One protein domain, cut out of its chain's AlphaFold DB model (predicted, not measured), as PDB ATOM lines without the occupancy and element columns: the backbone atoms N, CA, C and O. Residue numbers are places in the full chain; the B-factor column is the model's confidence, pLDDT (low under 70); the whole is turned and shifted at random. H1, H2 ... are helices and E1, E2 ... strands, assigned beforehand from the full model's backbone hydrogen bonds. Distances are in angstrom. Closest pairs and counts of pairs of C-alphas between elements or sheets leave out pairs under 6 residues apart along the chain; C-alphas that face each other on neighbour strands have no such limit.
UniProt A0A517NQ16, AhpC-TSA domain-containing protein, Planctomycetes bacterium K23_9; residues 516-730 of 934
ATOM      1  N   ILE A 516      18.308 -38.882 -25.590       65.62
ATOM      2  CA  ILE A 516      18.035 -38.944 -27.025       65.62
ATOM      3  C   ILE A 516      17.212 -37.713 -27.397       65.62
ATOM      4  O   ILE A 516      16.152 -37.482 -26.820       65.62
ATOM      5  N   TYR A 517      17.678 -36.946 -28.380       67.50
ATOM      6  CA  TYR A 517      16.925 -35.831 -28.958       67.50
ATOM      7  C   TYR A 517      16.625 -36.151 -30.417       67.50
ATOM      8  O   TYR A 517      17.553 -36.325 -31.207       67.50
ATOM      9  N   ARG A 518      15.345 -36.209 -30.782       77.25
ATOM     10  CA  ARG A 518      14.898 -36.341 -32.171       77.25
ATOM     11  C   ARG A 518      14.244 -35.045 -32.601       77.25
ATOM     12  O   ARG A 518      13.302 -34.573 -31.965       77.25
ATOM     13  N   TYR A 519      14.763 -34.459 -33.668       80.50
ATOM     14  CA  TYR A 519      14.189 -33.257 -34.244       80.50
ATOM     15  C   TYR A 519      14.302 -33.270 -35.761       80.50
ATOM     16  O   TYR A 519      15.243 -33.814 -36.338       80.50
ATOM     17  N   ARG A 520      13.353 -32.605 -36.401       86.75
ATOM     18  CA  ARG A 520      13.333 -32.300 -37.824       86.75
ATOM     19  C   ARG A 520      13.717 -30.844 -38.018       86.75
ATOM     20  O   ARG A 520      13.160 -29.957 -37.379       86.75
ATOM     21  N   ALA A 521      14.664 -30.577 -38.904       81.38
ATOM     22  CA  ALA A 521      15.074 -29.213 -39.231       81.38
ATOM     23  C   ALA A 521      15.136 -29.019 -40.738       81.38
ATOM     24  O   ALA A 521      15.499 -29.939 -41.473       81.38
ATOM     25  N   ASN A 522      14.821 -27.816 -41.201       83.25
ATOM     26  CA  ASN A 522      15.096 -27.424 -42.575       83.25
ATOM     27  C   ASN A 522      16.471 -26.732 -42.683       83.25
ATOM     28  O   ASN A 522      17.027 -26.233 -41.703       83.25
ATOM     29  N   ASN A 523      17.006 -26.643 -43.902       65.44
ATOM     30  CA  ASN A 523      18.238 -25.890 -44.151       65.44
ATOM     31  C   ASN A 523      17.974 -24.386 -44.339       65.44
ATOM     32  O   ASN A 523      18.724 -23.556 -43.823       65.44
ATOM     33  N   SER A 524      16.942 -24.017 -45.099       81.31
ATOM     34  CA  SER A 524      16.540 -22.633 -45.391       81.31
ATOM     35  C   SER A 524      15.128 -22.633 -45.988       81.31
ATOM     36  O   SER A 524      14.822 -23.535 -46.762       81.31
ATOM     37  N   LEU A 525      14.271 -21.681 -45.620       88.81
ATOM     38  CA  LEU A 525      13.039 -21.334 -46.340       88.81
ATOM     39  C   LEU A 525      13.169 -19.889 -46.807       88.81
ATOM     40  O   LEU A 525      13.721 -19.057 -46.085       88.81
ATOM     41  N   GLU A 526      12.637 -19.588 -47.980       88.44
ATOM     42  CA  GLU A 526      12.620 -18.240 -48.542       88.44
ATOM     43  C   GLU A 526      11.192 -17.890 -48.943       88.44
ATOM     44  O   GLU A 526      10.431 -18.746 -49.399       88.44
ATOM     45  N   LYS A 527      10.809 -16.636 -48.710       92.06
ATOM     46  CA  LYS A 527       9.510 -16.095 -49.099       92.06
ATOM     47  C   LYS A 527       9.647 -14.581 -49.218       92.06
ATOM     48  O   LYS A 527      10.160 -13.957 -48.293       92.06
ATOM     49  N   ASP A 528       9.207 -14.001 -50.334       94.06
ATOM     50  CA  ASP A 528       9.261 -12.547 -50.541       94.06
ATOM     51  C   ASP A 528       8.144 -11.862 -49.749       94.06
ATOM     52  O   ASP A 528       7.036 -11.654 -50.235       94.06
ATOM     53  N   ILE A 529       8.440 -11.591 -48.484       95.88
ATOM     54  CA  ILE A 529       7.566 -10.905 -47.538       95.88
ATOM     55  C   ILE A 529       8.396  -9.965 -46.671       95.88
ATOM     56  O   ILE A 529       9.596 -10.159 -46.435       95.88
ATOM     57  N   THR A 530       7.736  -8.935 -46.170       96.06
ATOM     58  CA  THR A 530       8.314  -8.003 -45.210       96.06
ATOM     59  C   THR A 530       8.523  -8.668 -43.853       96.06
ATOM     60  O   THR A 530       7.907  -9.680 -43.501       96.06
ATOM     61  N   GLN A 531       9.382  -8.057 -43.043       92.25
ATOM     62  CA  GLN A 531       9.559  -8.452 -41.654       92.25
ATOM     63  C   GLN A 531       8.236  -8.455 -40.866       92.25
ATOM     64  O   GLN A 531       8.004  -9.373 -40.078       92.25
ATOM     65  N   ALA A 532       7.394  -7.436 -41.064       92.25
ATOM     66  CA  ALA A 532       6.124  -7.295 -40.358       92.25
ATOM     67  C   ALA A 532       5.159  -8.436 -40.712       92.25
ATOM     68  O   ALA A 532       4.637  -9.093 -39.817       92.25
ATOM     69  N   GLU A 533       5.015  -8.753 -42.001       95.00
ATOM     70  CA  GLU A 533       4.179  -9.869 -42.460       95.00
ATOM     71  C   GLU A 533       4.666 -11.214 -41.917       95.00
ATOM     72  O   GLU A 533       3.857 -12.053 -41.513       95.00
ATOM     73  N   PHE A 534       5.986 -11.426 -41.874       95.62
ATOM     74  CA  PHE A 534       6.541 -12.642 -41.288       95.62
ATOM     75  C   PHE A 534       6.259 -12.720 -39.785       95.62
ATOM     76  O   PHE A 534       5.783 -13.748 -39.303       95.62
ATOM     77  N   ARG A 535       6.488 -11.628 -39.045       92.44
ATOM     78  CA  ARG A 535       6.185 -11.548 -37.610       92.44
ATOM     79  C   ARG A 535       4.710 -11.832 -37.335       92.44
ATOM     80  O   ARG A 535       4.413 -12.639 -36.459       92.44
ATOM     81  N   ASP A 536       3.802 -11.223 -38.088       93.38
ATOM     82  CA  ASP A 536       2.360 -11.413 -37.923       93.38
ATOM     83  C   ASP A 536       1.937 -12.854 -38.209       93.38
ATOM     84  O   ASP A 536       1.078 -13.402 -37.512       93.38
ATOM     85  N   ALA A 537       2.554 -13.494 -39.204       94.38
ATOM     86  CA  ALA A 537       2.320 -14.902 -39.491       94.38
ATOM     87  C   ALA A 537       2.755 -15.801 -38.327       94.38
ATOM     88  O   ALA A 537       1.990 -16.676 -37.928       94.38
ATOM     89  N   ILE A 538       3.939 -15.567 -37.745       95.00
ATOM     90  CA  ILE A 538       4.441 -16.386 -36.631       95.00
ATOM     91  C   ILE A 538       3.710 -16.086 -35.317       95.00
ATOM     92  O   ILE A 538       3.434 -17.007 -34.550       95.00
ATOM     93  N   ASN A 539       3.311 -14.838 -35.068       89.75
ATOM     94  CA  ASN A 539       2.570 -14.465 -33.860       89.75
ATOM     95  C   ASN A 539       1.209 -15.172 -33.756       89.75
ATOM     96  O   ASN A 539       0.779 -15.506 -32.652       89.75
ATOM     97  N   LYS A 540       0.567 -15.484 -34.890       92.62
ATOM     98  CA  LYS A 540      -0.662 -16.298 -34.926       92.62
ATOM     99  C   LYS A 540      -0.447 -17.737 -34.446       92.62
ATOM    100  O   LYS A 540      -1.411 -18.393 -34.070       92.62
ATOM    101  N   LEU A 541       0.796 -18.218 -34.441       92.56
ATOM    102  CA  LEU A 541       1.147 -19.583 -34.047       92.56
ATOM    103  C   LEU A 541       1.394 -19.736 -32.545       92.56
ATOM    104  O   LEU A 541       1.472 -20.859 -32.061       92.56
ATOM    105  N   VAL A 542       1.545 -18.637 -31.799       86.19
ATOM    106  CA  VAL A 542       2.018 -18.687 -30.402       86.19
ATOM    107  C   VAL A 542       1.061 -19.439 -29.477       86.19
ATOM    108  O   VAL A 542       1.500 -20.031 -28.494       86.19
ATOM    109  N   HIS A 543      -0.227 -19.460 -29.809       85.44
ATOM    110  CA  HIS A 543      -1.258 -20.146 -29.027       85.44
ATOM    111  C   HIS A 543      -1.632 -21.529 -29.574       85.44
ATOM    112  O   HIS A 543      -2.501 -22.180 -29.003       85.44
ATOM    113  N   LEU A 544      -1.011 -21.958 -30.676       91.50
ATOM    114  CA  LEU A 544      -1.298 -23.239 -31.313       91.50
ATOM    115  C   LEU A 544      -0.482 -24.363 -30.675       91.50
ATOM    116  O   LEU A 544       0.641 -24.147 -30.201       91.50
ATOM    117  N   ASP A 545      -1.025 -25.579 -30.711       93.69
ATOM    118  CA  ASP A 545      -0.223 -26.760 -30.404       93.69
ATOM    119  C   ASP A 545       0.818 -27.037 -31.509       93.69
ATOM    120  O   ASP A 545       0.858 -26.387 -32.555       93.69
ATOM    121  N   ALA A 546       1.707 -28.005 -31.279       90.75
ATOM    122  CA  ALA A 546       2.795 -28.297 -32.211       90.75
ATOM    123  C   ALA A 546       2.312 -28.741 -33.606       90.75
ATOM    124  O   ALA A 546       2.921 -28.367 -34.609       90.75
ATOM    125  N   ASN A 547       1.226 -29.516 -33.679       93.19
ATOM    126  CA  ASN A 547       0.692 -30.043 -34.935       93.19
ATOM    127  C   ASN A 547      -0.047 -28.954 -35.717       93.19
ATOM    128  O   ASN A 547       0.049 -28.881 -36.943       93.19
ATOM    129  N   GLU A 548      -0.787 -28.108 -35.008       95.88
ATOM    130  CA  GLU A 548      -1.463 -26.939 -35.563       95.88
ATOM    131  C   GLU A 548      -0.452 -25.903 -36.063       95.88
ATOM    132  O   GLU A 548      -0.580 -25.422 -37.190       95.88
ATOM    133  N   ALA A 549       0.599 -25.630 -35.284       93.81
ATOM    134  CA  ALA A 549       1.695 -24.757 -35.689       93.81
ATOM    135  C   ALA A 549       2.445 -25.317 -36.907       93.81
ATOM    136  O   ALA A 549       2.729 -24.568 -37.840       93.81
ATOM    137  N   GLU A 550       2.727 -26.627 -36.953       94.50
ATOM    138  CA  GLU A 550       3.335 -27.266 -38.128       94.50
ATOM    139  C   GLU A 550       2.441 -27.139 -39.367       94.50
ATOM    140  O   GLU A 550       2.929 -26.773 -40.439       94.50
ATOM    141  N   ARG A 551       1.132 -27.390 -39.235       95.31
ATOM    142  CA  ARG A 551       0.181 -27.253 -40.347       95.31
ATOM    143  C   ARG A 551       0.130 -25.818 -40.860       95.31
ATOM    144  O   ARG A 551       0.282 -25.608 -42.058       95.31
ATOM    145  N   ALA A 552      -0.000 -24.843 -39.966       95.44
ATOM    146  CA  ALA A 552      -0.036 -23.431 -40.325       95.44
ATOM    147  C   ALA A 552       1.290 -22.955 -40.946       95.44
ATOM    148  O   ALA A 552       1.284 -22.174 -41.896       95.44
ATOM    149  N   LEU A 553       2.438 -23.466 -40.482       95.25
ATOM    150  CA  LEU A 553       3.733 -23.202 -41.117       95.25
ATOM    151  C   LEU A 553       3.812 -23.800 -42.524       95.25
ATOM    152  O   LEU A 553       4.363 -23.152 -43.411       95.25
ATOM    153  N   ARG A 554       3.256 -24.996 -42.753       94.56
ATOM    154  CA  ARG A 554       3.173 -25.612 -44.090       94.56
ATOM    155  C   ARG A 554       2.198 -24.880 -45.007       94.56
ATOM    156  O   ARG A 554       2.476 -24.719 -46.185       94.56
ATOM    157  N   GLU A 555       1.089 -24.373 -44.486       94.94
ATOM    158  CA  GLU A 555       0.199 -23.490 -45.250       94.94
ATOM    159  C   GLU A 555       0.899 -22.170 -45.602       94.94
ATOM    160  O   GLU A 555       0.747 -21.649 -46.706       94.94
ATOM    161  N   PHE A 556       1.719 -21.648 -44.686       95.19
ATOM    162  CA  PHE A 556       2.441 -20.402 -44.894       95.19
ATOM    163  C   PHE A 556       3.621 -20.542 -45.864       95.19
ATOM    164  O   PHE A 556       3.765 -19.713 -46.760       95.19
ATOM    165  N   PHE A 557       4.479 -21.549 -45.708       93.50
ATOM    166  CA  PHE A 557       5.691 -21.727 -46.517       93.50
ATOM    167  C   PHE A 557       5.534 -22.708 -47.685       93.50
ATOM    168  O   PHE A 557       6.421 -22.782 -48.531       93.50
ATOM    169  N   GLY A 558       4.431 -23.454 -47.751       92.69
ATOM    170  CA  GLY A 558       4.295 -24.605 -48.639       92.69
ATOM    171  C   GLY A 558       5.017 -25.833 -48.081       92.69
ATOM    172  O   GLY A 558       4.958 -26.149 -46.889       92.69
ATOM    173  N   GLU A 559       5.711 -26.564 -48.950       90.12
ATOM    174  CA  GLU A 559       6.514 -27.703 -48.515       90.12
ATOM    175  C   GLU A 559       7.689 -27.232 -47.643       90.12
ATOM    176  O   GLU A 559       8.517 -26.429 -48.064       90.12
ATOM    177  N   ILE A 560       7.778 -27.758 -46.419       90.56
ATOM    178  CA  ILE A 560       8.923 -27.542 -45.529       90.56
ATOM    179  C   ILE A 560       9.803 -28.793 -45.605       90.56
ATOM    180  O   ILE A 560       9.481 -29.787 -44.941       90.56
ATOM    181  N   PRO A 561      10.886 -28.789 -46.408       83.69
ATOM    182  CA  PRO A 561      11.802 -29.916 -46.476       83.69
ATOM    183  C   PRO A 561      12.548 -30.014 -45.149       83.69
ATOM    184  O   PRO A 561      13.301 -29.115 -44.773       83.69
ATOM    185  N   THR A 562      12.331 -31.111 -44.430       85.44
ATOM    186  CA  THR A 562      12.986 -31.357 -43.143       85.44
ATOM    187  C   THR A 562      13.865 -32.591 -43.216       85.44
ATOM    188  O   THR A 562      13.509 -33.573 -43.861       85.44
ATOM    189  N   SER A 563      15.020 -32.539 -42.563       73.81
ATOM    190  CA  SER A 563      15.856 -33.706 -42.296       73.81
ATOM    191  C   SER A 563      15.648 -34.126 -40.850       73.81
ATOM    192  O   SER A 563      15.748 -33.289 -39.950       73.81
ATOM    193  N   GLU A 564      15.350 -35.406 -40.635       82.75
ATOM    194  CA  GLU A 564      15.318 -35.986 -39.298       82.75
ATOM    195  C   GLU A 564      16.746 -36.125 -38.771       82.75
ATOM    196  O   GLU A 564      17.644 -36.629 -39.450       82.75
ATOM    197  N   ILE A 565      16.961 -35.645 -37.554       69.19
ATOM    198  CA  ILE A 565      18.232 -35.706 -36.855       69.19
ATOM    199  C   ILE A 565      17.954 -36.342 -35.500       69.19
ATOM    200  O   ILE A 565      17.258 -35.774 -34.658       69.19
ATOM    201  N   THR A 566      18.525 -37.524 -35.288       71.56
ATOM    202  CA  THR A 566      18.551 -38.171 -33.977       71.56
ATOM    203  C   THR A 566      19.930 -37.975 -33.362       71.56
ATOM    204  O   THR A 566      20.934 -38.425 -33.909       71.56
ATOM    205  N   LEU A 567      19.978 -37.321 -32.208       61.44
ATOM    206  CA  LEU A 567      21.165 -37.243 -31.366       61.44
ATOM    207  C   LEU A 567      21.057 -38.340 -30.307       61.44
ATOM    208  O   LEU A 567      20.150 -38.296 -29.477       61.44
ATOM    209  N   THR A 568      21.963 -39.318 -30.348       56.16
ATOM    210  CA  THR A 568      22.129 -40.336 -29.299       56.16
ATOM    211  C   THR A 568      23.487 -40.148 -28.631       56.16
ATOM    212  O   THR A 568      24.475 -39.849 -29.299       56.16
ATOM    213  N   GLN A 569      23.550 -40.299 -27.308       54.19
ATOM    214  CA  GLN A 569      24.830 -40.397 -26.610       54.19
ATOM    215  C   GLN A 569      25.316 -41.849 -26.639       54.19
ATOM    216  O   GLN A 569      24.776 -42.682 -25.912       54.19
ATOM    217  N   ASP A 570      26.338 -42.137 -27.445       43.66
ATOM    218  CA  ASP A 570      27.062 -43.409 -27.389       43.66
ATOM    219  C   ASP A 570      28.257 -43.336 -26.421       43.66
ATOM    220  O   ASP A 570      28.838 -42.272 -26.173       43.66
ATOM    221  N   VAL A 571      28.590 -44.481 -25.829       39.53
ATOM    222  CA  VAL A 571      29.514 -44.622 -24.693       39.53
ATOM    223  C   VAL A 571      30.932 -44.163 -25.062       39.53
ATOM    224  O   VAL A 571      31.569 -44.734 -25.941       39.53
ATOM    225  N   GLY A 572      31.446 -43.154 -24.347       46.19
ATOM    226  CA  GLY A 572      32.861 -42.754 -24.412       46.19
ATOM    227  C   GLY A 572      33.177 -41.259 -24.288       46.19
ATOM    228  O   GLY A 572      34.253 -40.855 -24.724       46.19
ATOM    229  N   ARG A 573      32.274 -40.405 -23.773       47.84
ATOM    230  CA  ARG A 573      32.448 -38.935 -23.837       47.84
ATOM    231  C   ARG A 573      32.034 -38.175 -22.571       47.84
ATOM    232  O   ARG A 573      31.355 -38.702 -21.693       47.84
ATOM    233  N   ARG A 574      32.562 -36.948 -22.473       50.31
ATOM    234  CA  ARG A 574      32.939 -36.221 -21.248       50.31
ATOM    235  C   ARG A 574      31.833 -35.258 -20.798       50.31
ATOM    236  O   ARG A 574      31.431 -34.372 -21.547       50.31
ATOM    237  N   ARG A 575      31.388 -35.382 -19.544       45.28
ATOM    238  CA  ARG A 575      30.632 -34.323 -18.853       45.28
ATOM    239  C   ARG A 575      31.597 -33.203 -18.469       45.28
ATOM    240  O   ARG A 575      32.672 -33.482 -17.944       45.28
ATOM    241  N   VAL A 576      31.210 -31.950 -18.699       47.97
ATOM    242  CA  VAL A 576      31.975 -30.787 -18.232       47.97
ATOM    243  C   VAL A 576      31.029 -29.868 -17.468       47.97
ATOM    244  O   VAL A 576      30.212 -29.167 -18.057       47.97
ATOM    245  N   ASP A 577      31.134 -29.851 -16.143       44.00
ATOM    246  CA  ASP A 577      30.464 -28.826 -15.344       44.00
ATOM    247  C   ASP A 577      31.315 -27.557 -15.427       44.00
ATOM    248  O   ASP A 577      32.390 -27.471 -14.830       44.00
ATOM    249  N   ARG A 578      30.881 -26.568 -16.212       46.69
ATOM    250  CA  ARG A 578      31.596 -25.294 -16.301       46.69
ATOM    251  C   ARG A 578      31.056 -24.372 -15.229       46.69
ATOM    252  O   ARG A 578      29.937 -23.874 -15.294       46.69
ATOM    253  N   THR A 579      31.889 -24.143 -14.222       42.28
ATOM    254  CA  THR A 579      31.639 -23.061 -13.283       42.28
ATOM    255  C   THR A 579      31.986 -21.742 -13.958       42.28
ATOM    256  O   THR A 579      33.155 -21.489 -14.252       42.28
ATOM    257  N   PHE A 580      30.996 -20.880 -14.127       42.34
ATOM    258  CA  PHE A 580      31.212 -19.484 -14.468       42.34
ATOM    259  C   PHE A 580      31.203 -18.650 -13.183       42.34
ATOM    260  O   PHE A 580      30.293 -18.740 -12.356       42.34
ATOM    261  N   LEU A 581      32.262 -17.864 -12.993       36.81
ATOM    262  CA  LEU A 581      32.304 -16.803 -11.995       36.81
ATOM    263  C   LEU A 581      31.755 -15.544 -12.657       36.81
ATOM    264  O   LEU A 581      32.418 -14.947 -13.504       36.81
ATOM    265  N   TYR A 582      30.537 -15.170 -12.285       39.84
ATOM    266  CA  TYR A 582      29.997 -13.851 -12.590       39.84
ATOM    267  C   TYR A 582      30.222 -12.940 -11.382       39.84
ATOM    268  O   TYR A 582      30.368 -13.417 -10.255       39.84
ATOM    269  N   GLU A 583      30.197 -11.623 -11.587       31.39
ATOM    270  CA  GLU A 583      30.339 -10.636 -10.501       31.39
ATOM    271  C   GLU A 583      29.302 -10.822  -9.370       31.39
ATOM    272  O   GLU A 583      29.517 -10.366  -8.248       31.39
ATOM    273  N   THR A 584      28.191 -11.518  -9.643       31.19
ATOM    274  CA  THR A 584      27.078 -11.774  -8.716       31.19
ATOM    275  C   THR A 584      27.116 -13.140  -8.024       31.19
ATOM    276  O   THR A 584      26.282 -13.391  -7.154       31.19
ATOM    277  N   GLY A 585      28.063 -14.023  -8.361       38.53
ATOM    278  CA  GLY A 585      28.199 -15.328  -7.712       38.53
ATOM    279  C   GLY A 585      28.714 -16.448  -8.616       38.53
ATOM    280  O   GLY A 585      28.932 -16.285  -9.818       38.53
ATOM    281  N   LYS A 586      28.914 -17.617  -7.997       39.72
ATOM    282  CA  LYS A 586      29.347 -18.853  -8.659       39.72
ATOM    283  C   LYS A 586      28.139 -19.551  -9.280       39.72
ATOM    284  O   LYS A 586      27.193 -19.881  -8.570       39.72
ATOM    285  N   VAL A 587      28.201 -19.820 -10.579       46.84
ATOM    286  CA  VAL A 587      27.113 -20.447 -11.341       46.84
ATOM    287  C   VAL A 587      27.662 -21.689 -12.003       46.84
ATOM    288  O   VAL A 587      28.735 -21.645 -12.600       46.84
ATOM    289  N   ILE A 588      26.959 -22.807 -11.862       45.84
ATOM    290  CA  ILE A 588      27.388 -24.085 -12.430       45.84
ATOM    291  C   ILE A 588      26.508 -24.375 -13.637       45.84
ATOM    292  O   ILE A 588      25.406 -24.896 -13.490       45.84
ATOM    293  N   ASP A 589      27.007 -24.056 -14.824       52.06
ATOM    294  CA  ASP A 589      26.368 -24.488 -16.059       52.06
ATOM    295  C   ASP A 589      26.813 -25.912 -16.375       52.06
ATOM    296  O   ASP A 589      27.988 -26.281 -16.241       52.06
ATOM    297  N   ARG A 590      25.862 -26.736 -16.807       54.88
ATOM    298  CA  ARG A 590      26.135 -28.131 -17.147       54.88
ATOM    299  C   ARG A 590      26.279 -28.265 -18.649       54.88
ATOM    300  O   ARG A 590      25.356 -27.924 -19.389       54.88
ATOM    301  N   HIS A 591      27.433 -28.761 -19.085       51.12
ATOM    302  CA  HIS A 591      27.730 -29.022 -20.486       51.12
ATOM    303  C   HIS A 591      27.871 -30.529 -20.714       51.12
ATOM    304  O   HIS A 591      28.537 -31.238 -19.953       51.12
ATOM    305  N   LEU A 592      27.268 -31.009 -21.795       51.84
ATOM    306  CA  LEU A 592      27.437 -32.362 -22.314       51.84
ATOM    307  C   LEU A 592      28.032 -32.227 -23.711       51.84
ATOM    308  O   LEU A 592      27.398 -31.610 -24.555       51.84
ATOM    309  N   ASP A 593      29.227 -32.757 -23.950       51.41
ATOM    310  CA  ASP A 593      29.940 -32.601 -25.224       51.41
ATOM    311  C   ASP A 593      30.247 -33.981 -25.821       51.41
ATOM    312  O   ASP A 593      30.867 -34.826 -25.169       51.41
ATOM    313  N   ASP A 594      29.803 -34.215 -27.057       47.22
ATOM    314  CA  ASP A 594      30.142 -35.414 -27.822       47.22
ATOM    315  C   ASP A 594      31.302 -35.172 -28.817       47.22
ATOM    316  O   ASP A 594      31.624 -36.042 -29.615       47.22
ATOM    317  N   GLY A 595      31.972 -34.020 -28.796       46.16
ATOM    318  CA  GLY A 595      33.040 -33.645 -29.729       46.16
ATOM    319  C   GLY A 595      32.537 -33.091 -31.069       46.16
ATOM    320  O   GLY A 595      33.305 -32.464 -31.800       46.16
ATOM    321  N   VAL A 596      31.252 -33.267 -31.383       46.97
ATOM    322  CA  VAL A 596      30.572 -32.657 -32.532       46.97
ATOM    323  C   VAL A 596      29.422 -31.778 -32.057       46.97
ATOM    324  O   VAL A 596      29.289 -30.664 -32.555       46.97
ATOM    325  N   ASN A 597      28.642 -32.220 -31.076       48.69
ATOM    326  CA  ASN A 597      27.510 -31.534 -30.476       48.69
ATOM    327  C   ASN A 597      27.754 -31.252 -28.993       48.69
ATOM    328  O   ASN A 597      28.350 -32.051 -28.281       48.69
ATOM    329  N   GLU A 598      27.223 -30.133 -28.517       57.44
ATOM    330  CA  GLU A 598      27.298 -29.734 -27.118       57.44
ATOM    331  C   GLU A 598      25.904 -29.342 -26.609       57.44
ATOM    332  O   GLU A 598      25.275 -28.438 -27.148       57.44
ATOM    333  N   ILE A 599      25.400 -29.993 -25.564       57.19
ATOM    334  CA  ILE A 599      24.149 -29.632 -24.891       57.19
ATOM    335  C   ILE A 599      24.492 -28.820 -23.643       57.19
ATOM    336  O   ILE A 599      25.269 -29.282 -22.808       57.19
ATOM    337  N   ARG A 600      23.928 -27.617 -23.498       61.47
ATOM    338  CA  ARG A 600      24.118 -26.769 -22.311       61.47
ATOM    339  C   ARG A 600      22.811 -26.568 -21.561       61.47
ATOM    340  O   ARG A 600      21.861 -26.013 -22.115       61.47
ATOM    341  N   CYS A 601      22.806 -26.934 -20.287       55.94
ATOM    342  CA  CYS A 601      21.747 -26.606 -19.341       55.94
ATOM    343  C   CYS A 601      22.285 -25.525 -18.400       55.94
ATOM    344  O   CYS A 601      23.191 -25.799 -17.607       55.94
ATOM    345  N   GLY A 602      21.774 -24.300 -18.517       53.19
ATOM    346  CA  GLY A 602      22.161 -23.223 -17.610       53.19
ATOM    347  C   GLY A 602      21.470 -23.401 -16.262       53.19
ATOM    348  O   GLY A 602      20.296 -23.757 -16.215       53.19
ATOM    349  N   ALA A 603      22.165 -23.147 -15.151       45.50
ATOM    350  CA  ALA A 603      21.549 -23.265 -13.818       45.50
ATOM    351  C   ALA A 603      20.388 -22.277 -13.599       45.50
ATOM    352  O   ALA A 603      19.532 -22.496 -12.745       45.50
ATOM    353  N   PHE A 604      20.364 -21.194 -14.376       45.56
ATOM    354  CA  PHE A 604      19.385 -20.121 -14.252       45.56
ATOM    355  C   PHE A 604      18.164 -20.266 -15.137       45.56
ATOM    356  O   PHE A 604      17.185 -19.579 -14.894       45.56
ATOM    357  N   ASN A 605      18.202 -21.112 -16.164       50.81
ATOM    358  CA  ASN A 605      17.084 -21.258 -17.077       50.81
ATOM    359  C   ASN A 605      16.645 -22.709 -17.106       50.81
ATOM    360  O   ASN A 605      17.431 -23.619 -17.346       50.81
ATOM    361  N   ARG A 606      15.349 -22.950 -16.932       52.12
ATOM    362  CA  ARG A 606      14.745 -24.279 -17.128       52.12
ATOM    363  C   ARG A 606      14.756 -24.716 -18.610       52.12
ATOM    364  O   ARG A 606      13.858 -25.429 -19.048       52.12
ATOM    365  N   GLN A 607      15.741 -24.257 -19.388       57.53
ATOM    366  CA  GLN A 607      15.850 -24.352 -20.835       57.53
ATOM    367  C   GLN A 607      17.183 -24.999 -21.253       57.53
ATOM    368  O   GLN A 607      18.257 -24.694 -20.735       57.53
ATOM    369  N   CYS A 608      17.109 -25.888 -22.242       57.19
ATOM    370  CA  CYS A 608      18.219 -26.668 -22.779       57.19
ATOM    371  C   CYS A 608      18.727 -26.102 -24.119       57.19
ATOM    372  O   CYS A 608      17.983 -26.038 -25.093       57.19
ATOM    373  N   ASN A 609      20.004 -25.739 -24.207       60.53
ATOM    374  CA  ASN A 609      20.647 -25.324 -25.457       60.53
ATOM    375  C   ASN A 609      21.344 -26.506 -26.142       60.53
ATOM    376  O   ASN A 609      21.953 -27.319 -25.459       60.53
ATOM    377  N   VAL A 610      21.358 -26.548 -27.475       56.09
ATOM    378  CA  VAL A 610      22.122 -27.518 -28.278       56.09
ATOM    379  C   VAL A 610      23.035 -26.779 -29.262       56.09
ATOM    380  O   VAL A 610      22.611 -25.900 -30.016       56.09
ATOM    381  N   TYR A 611      24.307 -27.142 -29.278       54.44
ATOM    382  CA  TYR A 611      25.386 -26.596 -30.093       54.44
ATOM    383  C   TYR A 611      25.971 -27.698 -30.974       54.44
ATOM    384  O   TYR A 611      25.880 -28.870 -30.637       54.44
ATOM    385  N   MET A 612      26.589 -27.313 -32.087       47.62
ATOM    386  CA  MET A 612      27.452 -28.165 -32.897       47.62
ATOM    387  C   MET A 612      28.749 -27.419 -33.213       47.62
ATOM    388  O   MET A 612      28.701 -26.327 -33.782       47.62
ATOM    389  N   SER A 613      29.901 -27.983 -32.847       51.59
ATOM    390  CA  SER A 613      31.237 -27.421 -33.108       51.59
ATOM    391  C   SER A 613      31.345 -25.932 -32.732       51.59
ATOM    392  O   SER A 613      31.842 -25.109 -33.502       51.59
ATOM    393  N   GLY A 614      30.788 -25.554 -31.576       46.59
ATOM    394  CA  GLY A 614      30.768 -24.172 -31.080       46.59
ATOM    395  C   GLY A 614      29.716 -23.242 -31.707       46.59
ATOM    396  O   GLY A 614      29.583 -22.102 -31.261       46.59
ATOM    397  N   LYS A 615      28.928 -23.694 -32.692       44.56
ATOM    398  CA  LYS A 615      27.800 -22.941 -33.269       44.56
ATOM    399  C   LYS A 615      26.483 -23.463 -32.706       44.56
ATOM    400  O   LYS A 615      26.190 -24.649 -32.815       44.56
ATOM    401  N   SER A 616      25.672 -22.598 -32.099       48.28
ATOM    402  CA  SER A 616      24.382 -23.028 -31.551       48.28
ATOM    403  C   SER A 616      23.428 -23.464 -32.669       48.28
ATOM    404  O   SER A 616      23.174 -22.689 -33.593       48.28
ATOM    405  N   ARG A 617      22.911 -24.697 -32.592       55.66
ATOM    406  CA  ARG A 617      21.822 -25.188 -33.453       55.66
ATOM    407  C   ARG A 617      20.463 -24.833 -32.852       55.66
ATOM    408  O   ARG A 617      19.573 -24.398 -33.570       55.66
ATOM    409  N   ILE A 618      20.343 -24.963 -31.533       55.72
ATOM    410  CA  ILE A 618      19.169 -24.601 -30.740       55.72
ATOM    411  C   ILE A 618      19.674 -23.755 -29.569       55.72
ATOM    412  O   ILE A 618      20.267 -24.273 -28.625       55.72
ATOM    413  N   HIS A 619      19.484 -22.438 -29.646       56.81
ATOM    414  CA  HIS A 619      19.762 -21.537 -28.527       56.81
ATOM    415  C   HIS A 619      18.437 -21.161 -27.876       56.81
ATOM    416  O   HIS A 619      17.603 -20.539 -28.538       56.81
ATOM    417  N   LEU A 620      18.279 -21.523 -26.607       55.84
ATOM    418  CA  LEU A 620      17.223 -21.076 -25.717       55.84
ATOM    419  C   LEU A 620      17.832 -20.025 -24.758       55.84
ATOM    420  O   LEU A 620      18.445 -20.384 -23.745       55.84
ATOM    421  N   PRO A 621      17.798 -18.735 -25.139       52.59
ATOM    422  CA  PRO A 621      18.338 -17.653 -24.325       52.59
ATOM    423  C   PRO A 621      17.505 -17.464 -23.056       52.59
ATOM    424  O   PRO A 621      16.285 -17.547 -23.104       52.59
ATOM    425  N   SER A 622      18.157 -17.120 -21.946       53.62
ATOM    426  CA  SER A 622      17.477 -16.584 -20.760       53.62
ATOM    427  C   SER A 622      17.569 -15.063 -20.727       53.62
ATOM    428  O   SER A 622      18.519 -14.488 -21.267       53.62
ATOM    429  N   VAL A 623      16.639 -14.399 -20.039       52.97
ATOM    430  CA  VAL A 623      16.728 -12.947 -19.801       52.97
ATOM    431  C   VAL A 623      18.067 -12.597 -19.129       52.97
ATOM    432  O   VAL A 623      18.765 -11.679 -19.556       52.97
ATOM    433  N   PHE A 624      18.528 -13.419 -18.181       49.44
ATOM    434  CA  PHE A 624      19.811 -13.232 -17.494       49.44
ATOM    435  C   PHE A 624      21.049 -13.388 -18.400       49.44
ATOM    436  O   PHE A 624      22.021 -12.638 -18.277       49.44
ATOM    437  N   SER A 625      21.022 -14.316 -19.366       49.00
ATOM    438  CA  SER A 625      22.119 -14.513 -20.336       49.00
ATOM    439  C   SER A 625      22.373 -13.285 -21.223       49.00
ATOM    440  O   SER A 625      23.399 -13.191 -21.897       49.00
ATOM    441  N   ILE A 626      21.436 -12.335 -21.209       50.53
ATOM    442  CA  ILE A 626      21.459 -11.121 -22.013       50.53
ATOM    443  C   ILE A 626      21.715  -9.892 -21.129       50.53
ATOM    444  O   ILE A 626      22.523  -9.047 -21.514       50.53
ATOM    445  N   LEU A 627      21.148  -9.849 -19.915       48.56
ATOM    446  CA  LEU A 627      21.429  -8.816 -18.902       48.56
ATOM    447  C   LEU A 627      22.862  -8.865 -18.335       48.56
ATOM    448  O   LEU A 627      23.336  -7.883 -17.778       48.56
ATOM    449  N   SER A 628      23.573  -9.984 -18.487       41.62
ATOM    450  CA  SER A 628      24.975 -10.149 -18.057       41.62
ATOM    451  C   SER A 628      26.011  -9.495 -18.988       41.62
ATOM    452  O   SER A 628      27.210  -9.544 -18.709       41.62
ATOM    453  N   ARG A 629      25.586  -8.866 -20.091       40.41
ATOM    454  CA  ARG A 629      26.451  -7.998 -20.909       40.41
ATOM    455  C   ARG A 629      26.405  -6.569 -20.353       40.41
ATOM    456  O   ARG A 629      25.364  -6.174 -19.848       40.41
ATOM    457  N   PRO A 630      27.481  -5.769 -20.442       34.31
ATOM    458  CA  PRO A 630      27.456  -4.383 -19.977       34.31
ATOM    459  C   PRO A 630      26.441  -3.572 -20.798       34.31
ATOM    460  O   PRO A 630      26.634  -3.327 -21.989       34.31
ATOM    461  N   ILE A 631      25.334  -3.198 -20.162       41.62
ATOM    462  CA  ILE A 631      24.251  -2.402 -20.744       41.62
ATOM    463  C   ILE A 631      24.490  -0.933 -20.349       41.62
ATOM    464  O   ILE A 631      24.653  -0.645 -19.164       41.62
ATOM    465  N   PRO A 632      24.530   0.011 -21.312       34.59
ATOM    466  CA  PRO A 632      24.580   1.440 -21.009       34.59
ATOM    467  C   PRO A 632      23.360   1.893 -20.178       34.59
ATOM    468  O   PRO A 632      22.241   1.531 -20.563       34.59
ATOM    469  N   PRO A 633      23.538   2.685 -19.102       38.38
ATOM    470  CA  PRO A 633      22.447   3.149 -18.234       38.38
ATOM    471  C   PRO A 633      21.384   3.980 -18.978       38.38
ATOM    472  O   PRO A 633      21.723   4.739 -19.885       38.38
ATOM    473  N   GLY A 634      20.110   3.877 -18.568       43.81
ATOM    474  CA  GLY A 634      19.049   4.835 -18.933       43.81
ATOM    475  C   GLY A 634      18.264   4.582 -20.231       43.81
ATOM    476  O   GLY A 634      17.676   5.517 -20.761       43.81
ATOM    477  N   THR A 635      18.242   3.351 -20.760       45.94
ATOM    478  CA  THR A 635      17.559   3.007 -22.036       45.94
ATOM    479  C   THR A 635      16.521   1.881 -21.914       45.94
ATOM    480  O   THR A 635      16.180   1.251 -22.911       45.94
ATOM    481  N   GLU A 636      16.050   1.573 -20.703       55.97
ATOM    482  CA  GLU A 636      15.293   0.348 -20.416       55.97
ATOM    483  C   GLU A 636      13.790   0.611 -20.246       55.97
ATOM    484  O   GLU A 636      13.387   1.333 -19.339       55.97
ATOM    485  N   GLU A 637      12.961  -0.044 -21.066       61.19
ATOM    486  CA  GLU A 637      11.539  -0.250 -20.780       61.19
ATOM    487  C   GLU A 637      11.275  -1.754 -20.719       61.19
ATOM    488  O   GLU A 637      11.288  -2.469 -21.726       61.19
ATOM    489  N   MET A 638      11.075  -2.247 -19.501       64.12
ATOM    490  CA  MET A 638      10.577  -3.590 -19.267       64.12
ATOM    491  C   MET A 638       9.119  -3.489 -18.857       64.12
ATOM    492  O   MET A 638       8.794  -2.917 -17.816       64.12
ATOM    493  N   THR A 639       8.240  -4.025 -19.688       74.31
ATOM    494  CA  THR A 639       6.795  -3.942 -19.515       74.31
ATOM    495  C   THR A 639       6.229  -5.336 -19.300       74.31
ATOM    496  O   THR A 639       6.719  -6.337 -19.825       74.31
ATOM    497  N   ARG A 640       5.183  -5.426 -18.481       71.31
ATOM    498  CA  ARG A 640       4.378  -6.641 -18.392       71.31
ATOM    499  C   ARG A 640       3.196  -6.477 -19.334       71.31
ATOM    500  O   ARG A 640       2.342  -5.624 -19.105       71.31
ATOM    501  N   GLU A 641       3.155  -7.288 -20.380       77.12
ATOM    502  CA  GLU A 641       2.070  -7.320 -21.357       77.12
ATOM    503  C   GLU A 641       1.336  -8.654 -21.185       77.12
ATOM    504  O   GLU A 641       1.807  -9.698 -21.626       77.12
ATOM    505  N   ASN A 642       0.184  -8.638 -20.509       79.31
ATOM    506  CA  ASN A 642      -0.589  -9.841 -20.170       79.31
ATOM    507  C   ASN A 642       0.215 -10.859 -19.321       79.31
ATOM    508  O   ASN A 642       0.715 -10.539 -18.237       79.31
ATOM    509  N   ASP A 643       0.309 -12.098 -19.803       75.06
ATOM    510  CA  ASP A 643       1.087 -13.211 -19.260       75.06
ATOM    511  C   ASP A 643       2.559 -13.180 -19.703       75.06
ATOM    512  O   ASP A 643       3.298 -14.124 -19.428       75.06
ATOM    513  N   ARG A 644       3.012 -12.095 -20.345       76.75
ATOM    514  CA  ARG A 644       4.377 -11.946 -20.853       76.75
ATOM    515  C   ARG A 644       5.126 -10.815 -20.172       76.75
ATOM    516  O   ARG A 644       4.588  -9.750 -19.871       76.75
ATOM    517  N   LEU A 645       6.413 -11.048 -19.980       72.69
ATOM    518  CA  LEU A 645       7.403 -10.034 -19.662       72.69
ATOM    519  C   LEU A 645       8.081  -9.634 -20.969       72.69
ATOM    520  O   LEU A 645       8.709 -10.469 -21.624       72.69
ATOM    521  N   VAL A 646       7.929  -8.373 -21.353       82.06
ATOM    522  CA  VAL A 646       8.506  -7.803 -22.568       82.06
ATOM    523  C   VAL A 646       9.650  -6.886 -22.171       82.06
ATOM    524  O   VAL A 646       9.497  -5.976 -21.362       82.06
ATOM    525  N   TYR A 647      10.817  -7.143 -22.739       78.88
ATOM    526  CA  TYR A 647      11.988  -6.290 -22.613       78.88
ATOM    527  C   TYR A 647      12.315  -5.719 -23.983       78.88
ATOM    528  O   TYR A 647      12.571  -6.483 -24.917       78.88
ATOM    529  N   SER A 648      12.338  -4.394 -24.096       81.31
ATOM    530  CA  SER A 648      12.668  -3.705 -25.346       81.31
ATOM    531  C   SER A 648      13.797  -2.709 -25.120       81.31
ATOM    532  O   SER A 648      13.865  -2.056 -24.078       81.31
ATOM    533  N   LYS A 649      14.683  -2.580 -26.106       79.62
ATOM    534  CA  LYS A 649      15.784  -1.622 -26.081       79.62
ATOM    535  C   LYS A 649      16.123  -1.121 -27.479       79.62
ATOM    536  O   LYS A 649      16.415  -1.916 -28.368       79.62
ATOM    537  N   GLU A 650      16.209   0.194 -27.627       80.00
ATOM    538  CA  GLU A 650      16.869   0.817 -28.775       80.00
ATOM    539  C   GLU A 650      18.395   0.779 -28.579       80.00
ATOM    540  O   GLU A 650      18.932   1.113 -27.516       80.00
ATOM    541  N   ILE A 651      19.112   0.342 -29.606       76.69
ATOM    542  CA  ILE A 651      20.576   0.300 -29.666       76.69
ATOM    543  C   ILE A 651      21.042   1.163 -30.839       76.69
ATOM    544  O   ILE A 651      20.283   1.463 -31.753       76.69
ATOM    545  N   GLN A 652      22.301   1.601 -30.840       72.69
ATOM    546  CA  GLN A 652      22.790   2.492 -31.895       72.69
ATOM    547  C   GLN A 652      22.662   1.827 -33.282       72.69
ATOM    548  O   GLN A 652      23.432   0.930 -33.622       72.69
ATOM    549  N   GLY A 653      21.682   2.282 -34.072       79.44
ATOM    550  CA  GLY A 653      21.376   1.753 -35.403       79.44
ATOM    551  C   GLY A 653      20.435   0.543 -35.436       79.44
ATOM    552  O   GLY A 653      20.383  -0.115 -36.477       79.44
ATOM    553  N   GLY A 654      19.713   0.236 -34.351       86.44
ATOM    554  CA  GLY A 654      18.811  -0.913 -34.294       86.44
ATOM    555  C   GLY A 654      17.960  -1.030 -33.032       86.44
ATOM    556  O   GLY A 654      18.023  -0.182 -32.154       86.44
ATOM    557  N   SER A 655      17.206  -2.116 -32.916       86.75
ATOM    558  CA  SER A 655      16.369  -2.408 -31.754       86.75
ATOM    559  C   SER A 655      16.514  -3.858 -31.312       86.75
ATOM    560  O   SER A 655      16.939  -4.743 -32.056       86.75
ATOM    561  N   PHE A 656      16.201  -4.104 -30.053       84.12
ATOM    562  CA  PHE A 656      16.281  -5.407 -29.432       84.12
ATOM    563  C   PHE A 656      15.019  -5.649 -28.614       84.12
ATOM    564  O   PHE A 656      14.614  -4.782 -27.841       84.12
ATOM    565  N   ARG A 657      14.400  -6.819 -28.774       88.00
ATOM    566  CA  ARG A 657      13.172  -7.194 -28.067       88.00
ATOM    567  C   ARG A 657      13.252  -8.639 -27.588       88.00
ATOM    568  O   ARG A 657      13.659  -9.530 -28.331       88.00
ATOM    569  N   ILE A 658      12.862  -8.879 -26.345       83.00
ATOM    570  CA  ILE A 658      12.656 -10.212 -25.779       83.00
ATOM    571  C   ILE A 658      11.254 -10.249 -25.215       83.00
ATOM    572  O   ILE A 658      10.825  -9.303 -24.561       83.00
ATOM    573  N   GLU A 659      10.576 -11.367 -25.402       85.44
ATOM    574  CA  GLU A 659       9.350 -11.644 -24.685       85.44
ATOM    575  C   GLU A 659       9.459 -13.016 -24.008       85.44
ATOM    576  O   GLU A 659       9.882 -14.001 -24.623       85.44
ATOM    577  N   GLN A 660       9.117 -13.059 -22.723       79.88
ATOM    578  CA  GLN A 660       9.190 -14.241 -21.872       79.88
ATOM    579  C   GLN A 660       7.822 -14.527 -21.262       79.88
ATOM    580  O   GLN A 660       7.176 -13.625 -20.736       79.88
ATOM    581  N   ASP A 661       7.406 -15.788 -21.279       74.69
ATOM    582  CA  ASP A 661       6.234 -16.250 -20.547       74.69
ATOM    583  C   ASP A 661       6.465 -16.117 -19.036       74.69
ATOM    584  O   ASP A 661       7.409 -16.678 -18.463       74.69
ATOM    585  N   ALA A 662       5.579 -15.369 -18.388       63.00
ATOM    586  CA  ALA A 662       5.712 -14.969 -16.999       63.00
ATOM    587  C   ALA A 662       5.417 -16.101 -16.001       63.00
ATOM    588  O   ALA A 662       5.453 -15.835 -14.807       63.00
ATOM    589  N   THR A 663       5.102 -17.326 -16.447       63.72
ATOM    590  CA  THR A 663       4.769 -18.470 -15.572       63.72
ATOM    591  C   THR A 663       5.780 -19.611 -15.698       63.72
ATOM    592  O   THR A 663       6.208 -20.208 -14.713       63.72
ATOM    593  N   SER A 664       6.177 -19.927 -16.924       63.03
ATOM    594  CA  SER A 664       7.097 -21.008 -17.274       63.03
ATOM    595  C   SER A 664       8.546 -20.539 -17.394       63.03
ATOM    596  O   SER A 664       9.455 -21.372 -17.395       63.03
ATOM    597  N   GLY A 665       8.768 -19.224 -17.514       64.88
ATOM    598  CA  GLY A 665      10.079 -18.637 -17.782       64.88
ATOM    599  C   GLY A 665      10.573 -18.878 -19.213       64.88
ATOM    600  O   GLY A 665      11.725 -18.566 -19.520       64.88
ATOM    601  N   LEU A 666       9.733 -19.431 -20.096       72.50
ATOM    602  CA  LEU A 666      10.094 -19.692 -21.483       72.50
ATOM    603  C   LEU A 666      10.199 -18.377 -22.267       72.50
ATOM    604  O   LEU A 666       9.229 -17.638 -22.377       72.50
ATOM    605  N   VAL A 667      11.357 -18.101 -22.863       76.81
ATOM    606  CA  VAL A 667      11.509 -17.001 -23.827       76.81
ATOM    607  C   VAL A 667      10.874 -17.389 -25.160       76.81
ATOM    608  O   VAL A 667      11.463 -18.152 -25.926       76.81
ATOM    609  N   HIS A 668       9.681 -16.870 -25.452       82.00
ATOM    610  CA  HIS A 668       8.969 -17.191 -26.689       82.00
ATOM    611  C   HIS A 668       9.373 -16.309 -27.867       82.00
ATOM    612  O   HIS A 668       9.200 -16.752 -28.998       82.00
ATOM    613  N   LEU A 669       9.933 -15.114 -27.643       88.06
ATOM    614  CA  LEU A 669      10.486 -14.259 -28.701       88.06
ATOM    615  C   LEU A 669      11.837 -13.677 -28.286       88.06
ATOM    616  O   LEU A 669      11.996 -13.137 -27.194       88.06
ATOM    617  N   ARG A 670      12.795 -13.719 -29.210       87.19
ATOM    618  CA  ARG A 670      14.004 -12.897 -29.189       87.19
ATOM    619  C   ARG A 670      14.207 -12.262 -30.550       87.19
ATOM    620  O   ARG A 670      14.232 -12.960 -31.557       87.19
ATOM    621  N   GLU A 671      14.439 -10.968 -30.564       88.81
ATOM    622  CA  GLU A 671      14.556 -10.180 -31.776       88.81
ATOM    623  C   GLU A 671      15.687  -9.161 -31.652       88.81
ATOM    624  O   GLU A 671      15.836  -8.495 -30.629       88.81
ATOM    625  N   TYR A 672      16.499  -9.070 -32.701       89.00
ATOM    626  CA  TYR A 672      17.593  -8.121 -32.845       89.00
ATOM    627  C   TYR A 672      17.559  -7.533 -34.252       89.00
ATOM    628  O   TYR A 672      17.871  -8.219 -35.227       89.00
ATOM    629  N   LEU A 673      17.203  -6.262 -34.363       87.75
ATOM    630  CA  LEU A 673      17.032  -5.542 -35.619       87.75
ATOM    631  C   LEU A 673      18.044  -4.416 -35.723       87.75
ATOM    632  O   LEU A 673      18.478  -3.863 -34.722       87.75
ATOM    633  N   HIS A 674      18.419  -4.073 -36.943       88.62
ATOM    634  CA  HIS A 674      19.216  -2.906 -37.291       88.62
ATOM    635  C   HIS A 674      18.748  -2.347 -38.636       88.62
ATOM    636  O   HIS A 674      18.004  -3.009 -39.355       88.62
ATOM    637  N   ALA A 675      19.190  -1.138 -38.991       81.31
ATOM    638  CA  ALA A 675      18.685  -0.409 -40.162       81.31
ATOM    639  C   ALA A 675      18.636  -1.239 -41.465       81.31
ATOM    640  O   ALA A 675      17.708  -1.085 -42.251       81.31
ATOM    641  N   ASN A 676      19.597  -2.151 -41.663       83.06
ATOM    642  CA  ASN A 676      19.741  -2.923 -42.903       83.06
ATOM    643  C   ASN A 676      19.525  -4.439 -42.715       83.06
ATOM    644  O   ASN A 676      19.840  -5.222 -43.614       83.06
ATOM    645  N   GLY A 677      19.023  -4.892 -41.562       89.12
ATOM    646  CA  GLY A 677      18.819  -6.322 -41.325       89.12
ATOM    647  C   GLY A 677      18.478  -6.702 -39.890       89.12
ATOM    648  O   GLY A 677      18.156  -5.862 -39.058       89.12
ATOM    649  N   GLY A 678      18.539  -7.992 -39.578       90.62
ATOM    650  CA  GLY A 678      18.259  -8.475 -38.226       90.62
ATOM    651  C   GLY A 678      18.015  -9.973 -38.148       90.62
ATOM    652  O   GLY A 678      18.062 -10.663 -39.162       90.62
ATOM    653  N   GLU A 679      17.731 -10.456 -36.945       92.75
ATOM    654  CA  GLU A 679      17.265 -11.817 -36.674       92.75
ATOM    655  C   GLU A 679      16.109 -11.755 -35.671       92.75
ATOM    656  O   GLU A 679      16.213 -11.087 -34.640       92.75
ATOM    657  N   SER A 680      15.044 -12.507 -35.932       93.00
ATOM    658  CA  SER A 680      13.991 -12.789 -34.955       93.00
ATOM    659  C   SER A 680      13.846 -14.289 -34.785       93.00
ATOM    660  O   SER A 680      13.977 -15.048 -35.744       93.00
ATOM    661  N   ARG A 681      13.593 -14.734 -33.558       91.44
ATOM    662  CA  ARG A 681      13.462 -16.144 -33.199       91.44
ATOM    663  C   ARG A 681      12.300 -16.346 -32.244       91.44
ATOM    664  O   ARG A 681      12.277 -15.749 -31.172       91.44
ATOM    665  N   TRP A 682      11.414 -17.260 -32.611       91.56
ATOM    666  CA  TRP A 682      10.259 -17.680 -31.842       91.56
ATOM    667  C   TRP A 682      10.416 -19.105 -31.330       91.56
ATOM    668  O   TRP A 682      10.933 -19.976 -32.035       91.56
ATOM    669  N   GLN A 683       9.927 -19.337 -30.118       88.81
ATOM    670  CA  GLN A 683       9.799 -20.653 -29.500       88.81
ATOM    671  C   GLN A 683       8.322 -20.887 -29.199       88.81
ATOM    672  O   GLN A 683       7.704 -20.103 -28.483       88.81
ATOM    673  N   LEU A 684       7.757 -21.943 -29.776       89.19
ATOM    674  CA  LEU A 684       6.321 -22.201 -29.794       89.19
ATOM    675  C   LEU A 684       6.023 -23.602 -29.253       89.19
ATOM    676  O   LEU A 684       6.892 -24.486 -29.256       89.19
ATOM    677  N   ALA A 685       4.773 -23.796 -28.831       89.69
ATOM    678  CA  ALA A 685       4.243 -25.064 -28.337       89.69
ATOM    679  C   ALA A 685       5.167 -25.738 -27.296       89.69
ATOM    680  O   ALA A 685       5.714 -26.814 -27.554       89.69
ATOM    681  N   PRO A 686       5.419 -25.101 -26.136       86.75
ATOM    682  CA  PRO A 686       6.260 -25.694 -25.107       86.75
ATOM    683  C   PRO A 686       5.667 -26.994 -24.560       86.75
ATOM    684  O   PRO A 686       4.457 -27.126 -24.391       86.75
ATOM    685  N   PHE A 687       6.533 -27.942 -24.223       84.56
ATOM    686  CA  PHE A 687       6.189 -29.165 -23.509       84.56
ATOM    687  C   PHE A 687       7.185 -29.421 -22.378       84.56
ATOM    688  O   PHE A 687       8.309 -28.916 -22.383       84.56
ATOM    689  N   GLN A 688       6.752 -30.196 -21.384       78.81
ATOM    690  CA  GLN A 688       7.559 -30.502 -20.207       78.81
ATOM    691  C   GLN A 688       8.259 -31.854 -20.354       78.81
ATOM    692  O   GLN A 688       7.626 -32.849 -20.709       78.81
ATOM    693  N   VAL A 689       9.549 -31.892 -20.017       69.25
ATOM    694  CA  VAL A 689      10.331 -33.127 -19.852       69.25
ATOM    695  C   VAL A 689      11.023 -33.069 -18.495       69.25
ATOM    696  O   VAL A 689      12.021 -32.371 -18.310       69.25
ATOM    697  N   GLY A 690      10.460 -33.763 -17.506       70.81
ATOM    698  CA  GLY A 690      10.858 -33.578 -16.110       70.81
ATOM    699  C   GLY A 690      10.560 -32.147 -15.644       70.81
ATOM    700  O   GLY A 690       9.417 -31.711 -15.705       70.81
ATOM    701  N   ALA A 691      11.586 -31.419 -15.190       60.47
ATOM    702  CA  ALA A 691      11.481 -30.011 -14.780       60.47
ATOM    703  C   ALA A 691      11.845 -29.004 -15.896       60.47
ATOM    704  O   ALA A 691      11.934 -27.801 -15.635       60.47
ATOM    705  N   LEU A 692      12.121 -29.490 -17.112       60.62
ATOM    706  CA  LEU A 692      12.549 -28.671 -18.244       60.62
ATOM    707  C   LEU A 692      11.359 -28.286 -19.122       60.62
ATOM    708  O   LEU A 692      10.566 -29.148 -19.501       60.62
ATOM    709  N   SER A 693      11.311 -27.011 -19.516       71.12
ATOM    710  CA  SER A 693      10.378 -26.499 -20.522       71.12
ATOM    711  C   SER A 693      11.092 -26.413 -21.869       71.12
ATOM    712  O   SER A 693      12.070 -25.672 -22.014       71.12
ATOM    713  N   ILE A 694      10.636 -27.193 -22.849       76.88
ATOM    714  CA  ILE A 694      11.262 -27.313 -24.173       76.88
ATOM    715  C   ILE A 694      10.235 -26.909 -25.238       76.88
ATOM    716  O   ILE A 694       9.104 -27.380 -25.168       76.88
ATOM    717  N   PRO A 695      10.566 -26.068 -26.234       84.75
ATOM    718  CA  PRO A 695       9.649 -25.801 -27.341       84.75
ATOM    719  C   PRO A 695       9.505 -27.021 -28.255       84.75
ATOM    720  O   PRO A 695      10.482 -27.720 -28.513       84.75
ATOM    721  N   ARG A 696       8.310 -27.265 -28.799       88.81
ATOM    722  CA  ARG A 696       8.126 -28.230 -29.898       88.81
ATOM    723  C   ARG A 696       8.468 -27.629 -31.250       88.81
ATOM    724  O   ARG A 696       8.852 -28.370 -32.148       88.81
ATOM    725  N   VAL A 697       8.334 -26.313 -31.404       90.75
ATOM    726  CA  VAL A 697       8.598 -25.633 -32.674       90.75
ATOM    727  C   VAL A 697       9.470 -24.411 -32.432       90.75
ATOM    728  O   VAL A 697       9.200 -23.607 -31.542       90.75
ATOM    729  N   ILE A 698      10.524 -24.261 -33.229       91.00
ATOM    730  CA  ILE A 698      11.376 -23.072 -33.227       91.00
ATOM    731  C   ILE A 698      11.367 -22.497 -34.628       91.00
ATOM    732  O   ILE A 698      11.659 -23.205 -35.589       91.00
ATOM    733  N   VAL A 699      11.078 -21.208 -34.737       92.25
ATOM    734  CA  VAL A 699      11.106 -20.487 -36.008       92.25
ATOM    735  C   VAL A 699      12.096 -19.344 -35.887       92.25
ATOM    736  O   VAL A 699      12.078 -18.625 -34.897       92.25
ATOM    737  N   SER A 700      12.965 -19.145 -36.870       93.25
ATOM    738  CA  SER A 700      13.831 -17.965 -36.940       93.25
ATOM    739  C   SER A 700      13.769 -17.325 -38.315       93.25
ATOM    740  O   SER A 700      13.760 -18.057 -39.300       93.25
ATOM    741  N   GLY A 701      13.785 -15.998 -38.379       95.06
ATOM    742  CA  GLY A 701      13.900 -15.219 -39.608       95.06
ATOM    743  C   GLY A 701      15.120 -14.312 -39.566       95.06
ATOM    744  O   GLY A 701      15.267 -13.543 -38.623       95.06
ATOM    745  N   ASP A 702      15.964 -14.396 -40.590       94.88
ATOM    746  CA  ASP A 702      17.038 -13.449 -40.871       94.88
ATOM    747  C   ASP A 702      16.519 -12.410 -41.877       94.88
ATOM    748  O   ASP A 702      15.985 -12.767 -42.937       94.88
ATOM    749  N   TYR A 703      16.719 -11.126 -41.596       94.44
ATOM    750  CA  TYR A 703      16.234 -10.021 -42.427       94.44
ATOM    751  C   TYR A 703      17.371  -9.267 -43.101       94.44
ATOM    752  O   TYR A 703      18.448  -9.092 -42.523       94.44
ATOM    753  N   ARG A 704      17.097  -8.773 -44.309       91.38
ATOM    754  CA  ARG A 704      17.931  -7.810 -45.036       91.38
ATOM    755  C   ARG A 704      17.026  -6.778 -45.683       91.38
ATOM    756  O   ARG A 704      16.018  -7.152 -46.276       91.38
ATOM    757  N   ASP A 705      17.363  -5.504 -45.513       90.12
ATOM    758  CA  ASP A 705      16.625  -4.376 -46.099       90.12
ATOM    759  C   ASP A 705      15.102  -4.445 -45.833       90.12
ATOM    760  O   ASP A 705      14.272  -4.218 -46.710       90.12
ATOM    761  N   GLY A 706      14.726  -4.837 -44.607       88.50
ATOM    762  CA  GLY A 706      13.330  -4.954 -44.159       88.50
ATOM    763  C   GLY A 706      12.554  -6.176 -44.680       88.50
ATOM    764  O   GLY A 706      11.384  -6.349 -44.322       88.50
ATOM    765  N   LYS A 707      13.179  -7.043 -45.483       94.44
ATOM    766  CA  LYS A 707      12.573  -8.265 -46.033       94.44
ATOM    767  C   LYS A 707      13.135  -9.530 -45.397       94.44
ATOM    768  O   LYS A 707      14.289  -9.566 -44.961       94.44
ATOM    769  N   LEU A 708      12.317 -10.582 -45.355       95.38
ATOM    770  CA  LEU A 708      12.757 -11.910 -44.940       95.38
ATOM    771  C   LEU A 708      13.750 -12.457 -45.972       95.38
ATOM    772  O   LEU A 708      13.381 -12.786 -47.092       95.38
ATOM    773  N   SER A 709      15.018 -12.560 -45.582       93.19
ATOM    774  CA  SER A 709      16.063 -13.136 -46.436       93.19
ATOM    775  C   SER A 709      16.152 -14.651 -46.290       93.19
ATOM    776  O   SER A 709      16.504 -15.346 -47.236       93.19
ATOM    777  N   ARG A 710      15.857 -15.165 -45.091       93.81
ATOM    778  CA  ARG A 710      15.943 -16.588 -44.769       93.81
ATOM    779  C   ARG A 710      15.104 -16.903 -43.546       93.81
ATOM    780  O   ARG A 710      15.217 -16.219 -42.539       93.81
ATOM    781  N   ALA A 711      14.346 -17.989 -43.595       93.44
ATOM    782  CA  ALA A 711      13.705 -18.581 -42.434       93.44
ATOM    783  C   ALA A 711      14.252 -19.984 -42.139       93.44
ATOM    784  O   ALA A 711      14.669 -20.729 -43.031       93.44
ATOM    785  N   LYS A 712      14.250 -20.358 -40.862       92.00
ATOM    786  CA  LYS A 712      14.538 -21.718 -40.399       92.00
ATOM    787  C   LYS A 712      13.449 -22.151 -39.437       92.00
ATOM    788  O   LYS A 712      12.975 -21.348 -38.640       92.00
ATOM    789  N   VAL A 713      13.074 -23.413 -39.531       89.75
ATOM    790  CA  VAL A 713      12.037 -24.065 -38.752       89.75
ATOM    791  C   VAL A 713      12.609 -25.373 -38.219       89.75
ATOM    792  O   VAL A 713      13.161 -26.183 -38.969       89.75
ATOM    793  N   PHE A 714      12.466 -25.568 -36.915       86.81
ATOM    794  CA  PHE A 714      12.830 -26.789 -36.215       86.81
ATOM    795  C   PHE A 714      11.581 -27.353 -35.548       86.81
ATOM    796  O   PHE A 714      10.897 -26.626 -34.829       86.81
ATOM    797  N   PHE A 715      11.323 -28.639 -35.752       90.25
ATOM    798  CA  PHE A 715      10.315 -29.415 -35.040       90.25
ATOM    799  C   PHE A 715      11.031 -30.384 -34.108       90.25
ATOM    800  O   PHE A 715      11.832 -31.199 -34.555       90.25
ATOM    801  N   ILE A 716      10.780 -30.281 -32.810       86.44
ATOM    802  CA  ILE A 716      11.329 -31.187 -31.803       86.44
ATOM    803  C   ILE A 716      10.305 -32.305 -31.595       86.44
ATOM    804  O   ILE A 716       9.282 -32.131 -30.924       86.44
ATOM    805  N   ASP A 717      10.576 -33.451 -32.213       84.88
ATOM    806  CA  ASP A 717       9.659 -34.592 -32.256       84.88
ATOM    807  C   ASP A 717       9.723 -35.416 -30.969       84.88
ATOM    808  O   ASP A 717       8.694 -35.889 -30.482       84.88
ATOM    809  N   ASP A 718      10.909 -35.551 -30.376       83.00
ATOM    810  CA  ASP A 718      11.079 -36.322 -29.149       83.00
ATOM    811  C   ASP A 718      12.306 -35.883 -28.347       83.00
ATOM    812  O   ASP A 718      13.360 -35.555 -28.898       83.00
ATOM    813  N   VAL A 719      12.170 -35.914 -27.026       73.94
ATOM    814  CA  VAL A 719      13.270 -35.715 -26.082       73.94
ATOM    815  C   VAL A 719      13.115 -36.752 -24.983       73.94
ATOM    816  O   VAL A 719      12.253 -36.631 -24.114       73.94
ATOM    817  N   GLN A 720      13.977 -37.761 -25.012       73.62
ATOM    818  CA  GLN A 720      14.037 -38.792 -23.987       73.62
ATOM    819  C   GLN A 720      15.259 -38.551 -23.121       73.62
ATOM    820  O   GLN A 720      16.393 -38.616 -23.591       73.62
ATOM    821  N   LEU A 721      15.037 -38.305 -21.839       63.88
ATOM    822  CA  LEU A 721      16.101 -38.382 -20.848       63.88
ATOM    823  C   LEU A 721      16.175 -39.848 -20.412       63.88
ATOM    824  O   LEU A 721      15.243 -40.354 -19.793       63.88
ATOM    825  N   LEU A 722      17.235 -40.550 -20.813       59.06
ATOM    826  CA  LEU A 722      17.411 -41.981 -20.539       59.06
ATOM    827  C   LEU A 722      17.828 -42.245 -19.088       59.06
ATOM    828  O   LEU A 722      17.624 -43.345 -18.584       59.06
ATOM    829  N   ASP A 723      18.375 -41.235 -18.416       53.50
ATOM    830  CA  ASP A 723      18.626 -41.263 -16.983       53.50
ATOM    831  C   ASP A 723      17.670 -40.284 -16.281       53.50
ATOM    832  O   ASP A 723      17.467 -39.151 -16.731       53.50
ATOM    833  N   SER A 724      17.077 -40.704 -15.159       50.41
ATOM    834  CA  SER A 724      16.323 -39.790 -14.298       50.41
ATOM    835  C   SER A 724      17.264 -38.680 -13.848       50.41
ATOM    836  O   SER A 724      18.292 -38.993 -13.246       50.41
ATOM    837  N   ILE A 725      16.923 -37.409 -14.097       48.97
ATOM    838  CA  ILE A 725      17.649 -36.293 -13.487       48.97
ATOM    839  C   ILE A 725      17.511 -36.481 -11.972       48.97
ATOM    840  O   ILE A 725      16.394 -36.350 -11.464       48.97
ATOM    841  N   PRO A 726      18.587 -36.832 -11.245       47.56
ATOM    842  CA  PRO A 726      18.449 -37.158  -9.837       47.56
ATOM    843  C   PRO A 726      17.925 -35.924  -9.094       47.56
ATOM    844  O   PRO A 726      18.374 -34.830  -9.434       47.56
ATOM    845  N   PRO A 727      16.993 -36.019  -8.129       46.09
ATOM    846  CA  PRO A 727      16.483 -34.852  -7.405       46.09
ATOM    847  C   PRO A 727      17.598 -33.973  -6.819       46.09
ATOM    848  O   PRO A 727      17.490 -32.749  -6.827       46.09
ATOM    849  N   GLU A 728      18.722 -34.576  -6.420       44.19
ATOM    850  CA  GLU A 728      19.948 -33.905  -5.976       44.19
ATOM    851  C   GLU A 728      20.641 -33.051  -7.055       44.19
ATOM    852  O   GLU A 728      21.500 -32.241  -6.738       44.19
ATOM    853  N   THR A 729      20.247 -33.163  -8.327       39.84
ATOM    854  CA  THR A 729      20.608 -32.198  -9.379       39.84
ATOM    855  C   THR A 729      20.049 -30.817  -9.085       39.84
ATOM    856  O   THR A 729      20.707 -29.828  -9.400       39.84
ATOM    857  N   PHE A 730      18.858 -30.767  -8.495       42.62
ATOM    858  CA  PHE A 730      18.197 -29.549  -8.038       42.62
ATOM    859  C   PHE A 730      18.330 -29.364  -6.517       42.62
ATOM    860  O   PHE A 730      17.996 -28.308  -5.990       42.62
TER     861      PHE A 730
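Overview. This is residues 516 to 730 of the 934 residues of the protein "AhpC-TSA domain-containing protein" of Planctomycetes bacterium K23_9 (UniProt A0A517NQ16). A large, strongly twisted wall of nine strands has two helices, H1 and H2, packed over one face, on its strands E12 to E14. A smaller, strongly twisted sheet of five strands, E3 to E7, sits on the side away from these helices and comes near the wall where E6 meets E13; the short helix H3 only grazes the wall. The printed part has 215 residues with three named helices and fourteen named strands, in the order E1 H1 H2 E2 E3 E4 E5 E6 E7 H3 E8 E9 E10 E11 E12 E13 E14. The sheets, E2 E1 E14 E13 E12 E11 E10 E9 E8 and E3 E4 E5 E6 E7, are antiparallel throughout, and the class is mostly strand. The whole is compact, with a radius of gyration of the C-alphas of 17.8 A and spans of 46 by 46 by 32 A.

Along the chain. E1, residues 516 to 521, begins at C-alpha 516 (18.035, -38.944, -27.025). H1 is residues 531 to 539, 12.1 A long, H2 546 to 557, 16.0 A, and E2 563 to 568. E3 is 575 to 582, E4 585 to 593, 24.7 A, E5 597 to 601, E6 608 to 612, E7 615 to 618 and H3 623 to 627. E8 is 637 to 641, E9 644 to 651, E10 654 to 661 and E11 667 to 674. E12, 677 to 689, is 35.4 A long, E13, 692 to 704, 34.4 A, and E14, 707 to 721, 39.4 A, ending at C-alpha 721 (16.101, -38.382, -20.848).

Arrangement. E8 to E14 form a meander, each strand the antiparallel neighbour of the one before; E3 to E7 form another. In the hairpin E12 and E13, N 682 and O 699 are 2.7 A apart, within hydrogen-bond range; across E1 and E14, N 518 and O 718 are 2.8 A apart. E12 bends by 59 degrees at residue 685, E13 by 64 at 696 and E14 by 52 at 718. H1 and H2 lie on the same face, making two layers, helices on one face of a sheet; their heights over the sheet are 8.9 A and 10.0 A. In H1, H2 and H3 every O i to N i+4 pair is within hydrogen-bond range. The closest C-alphas of E6 and E13, those of Cys 608 and Ile 694, are 7.1 A apart.

Size, cuts and confidence. The C-alphas farthest apart, of Val 571 and Gly 634, are 50.9 A apart. The printed part has no cut and no long link. Its mean pLDDT is 71.2; 93 residues are under 70, among them 567 to 638 and 721 to 730.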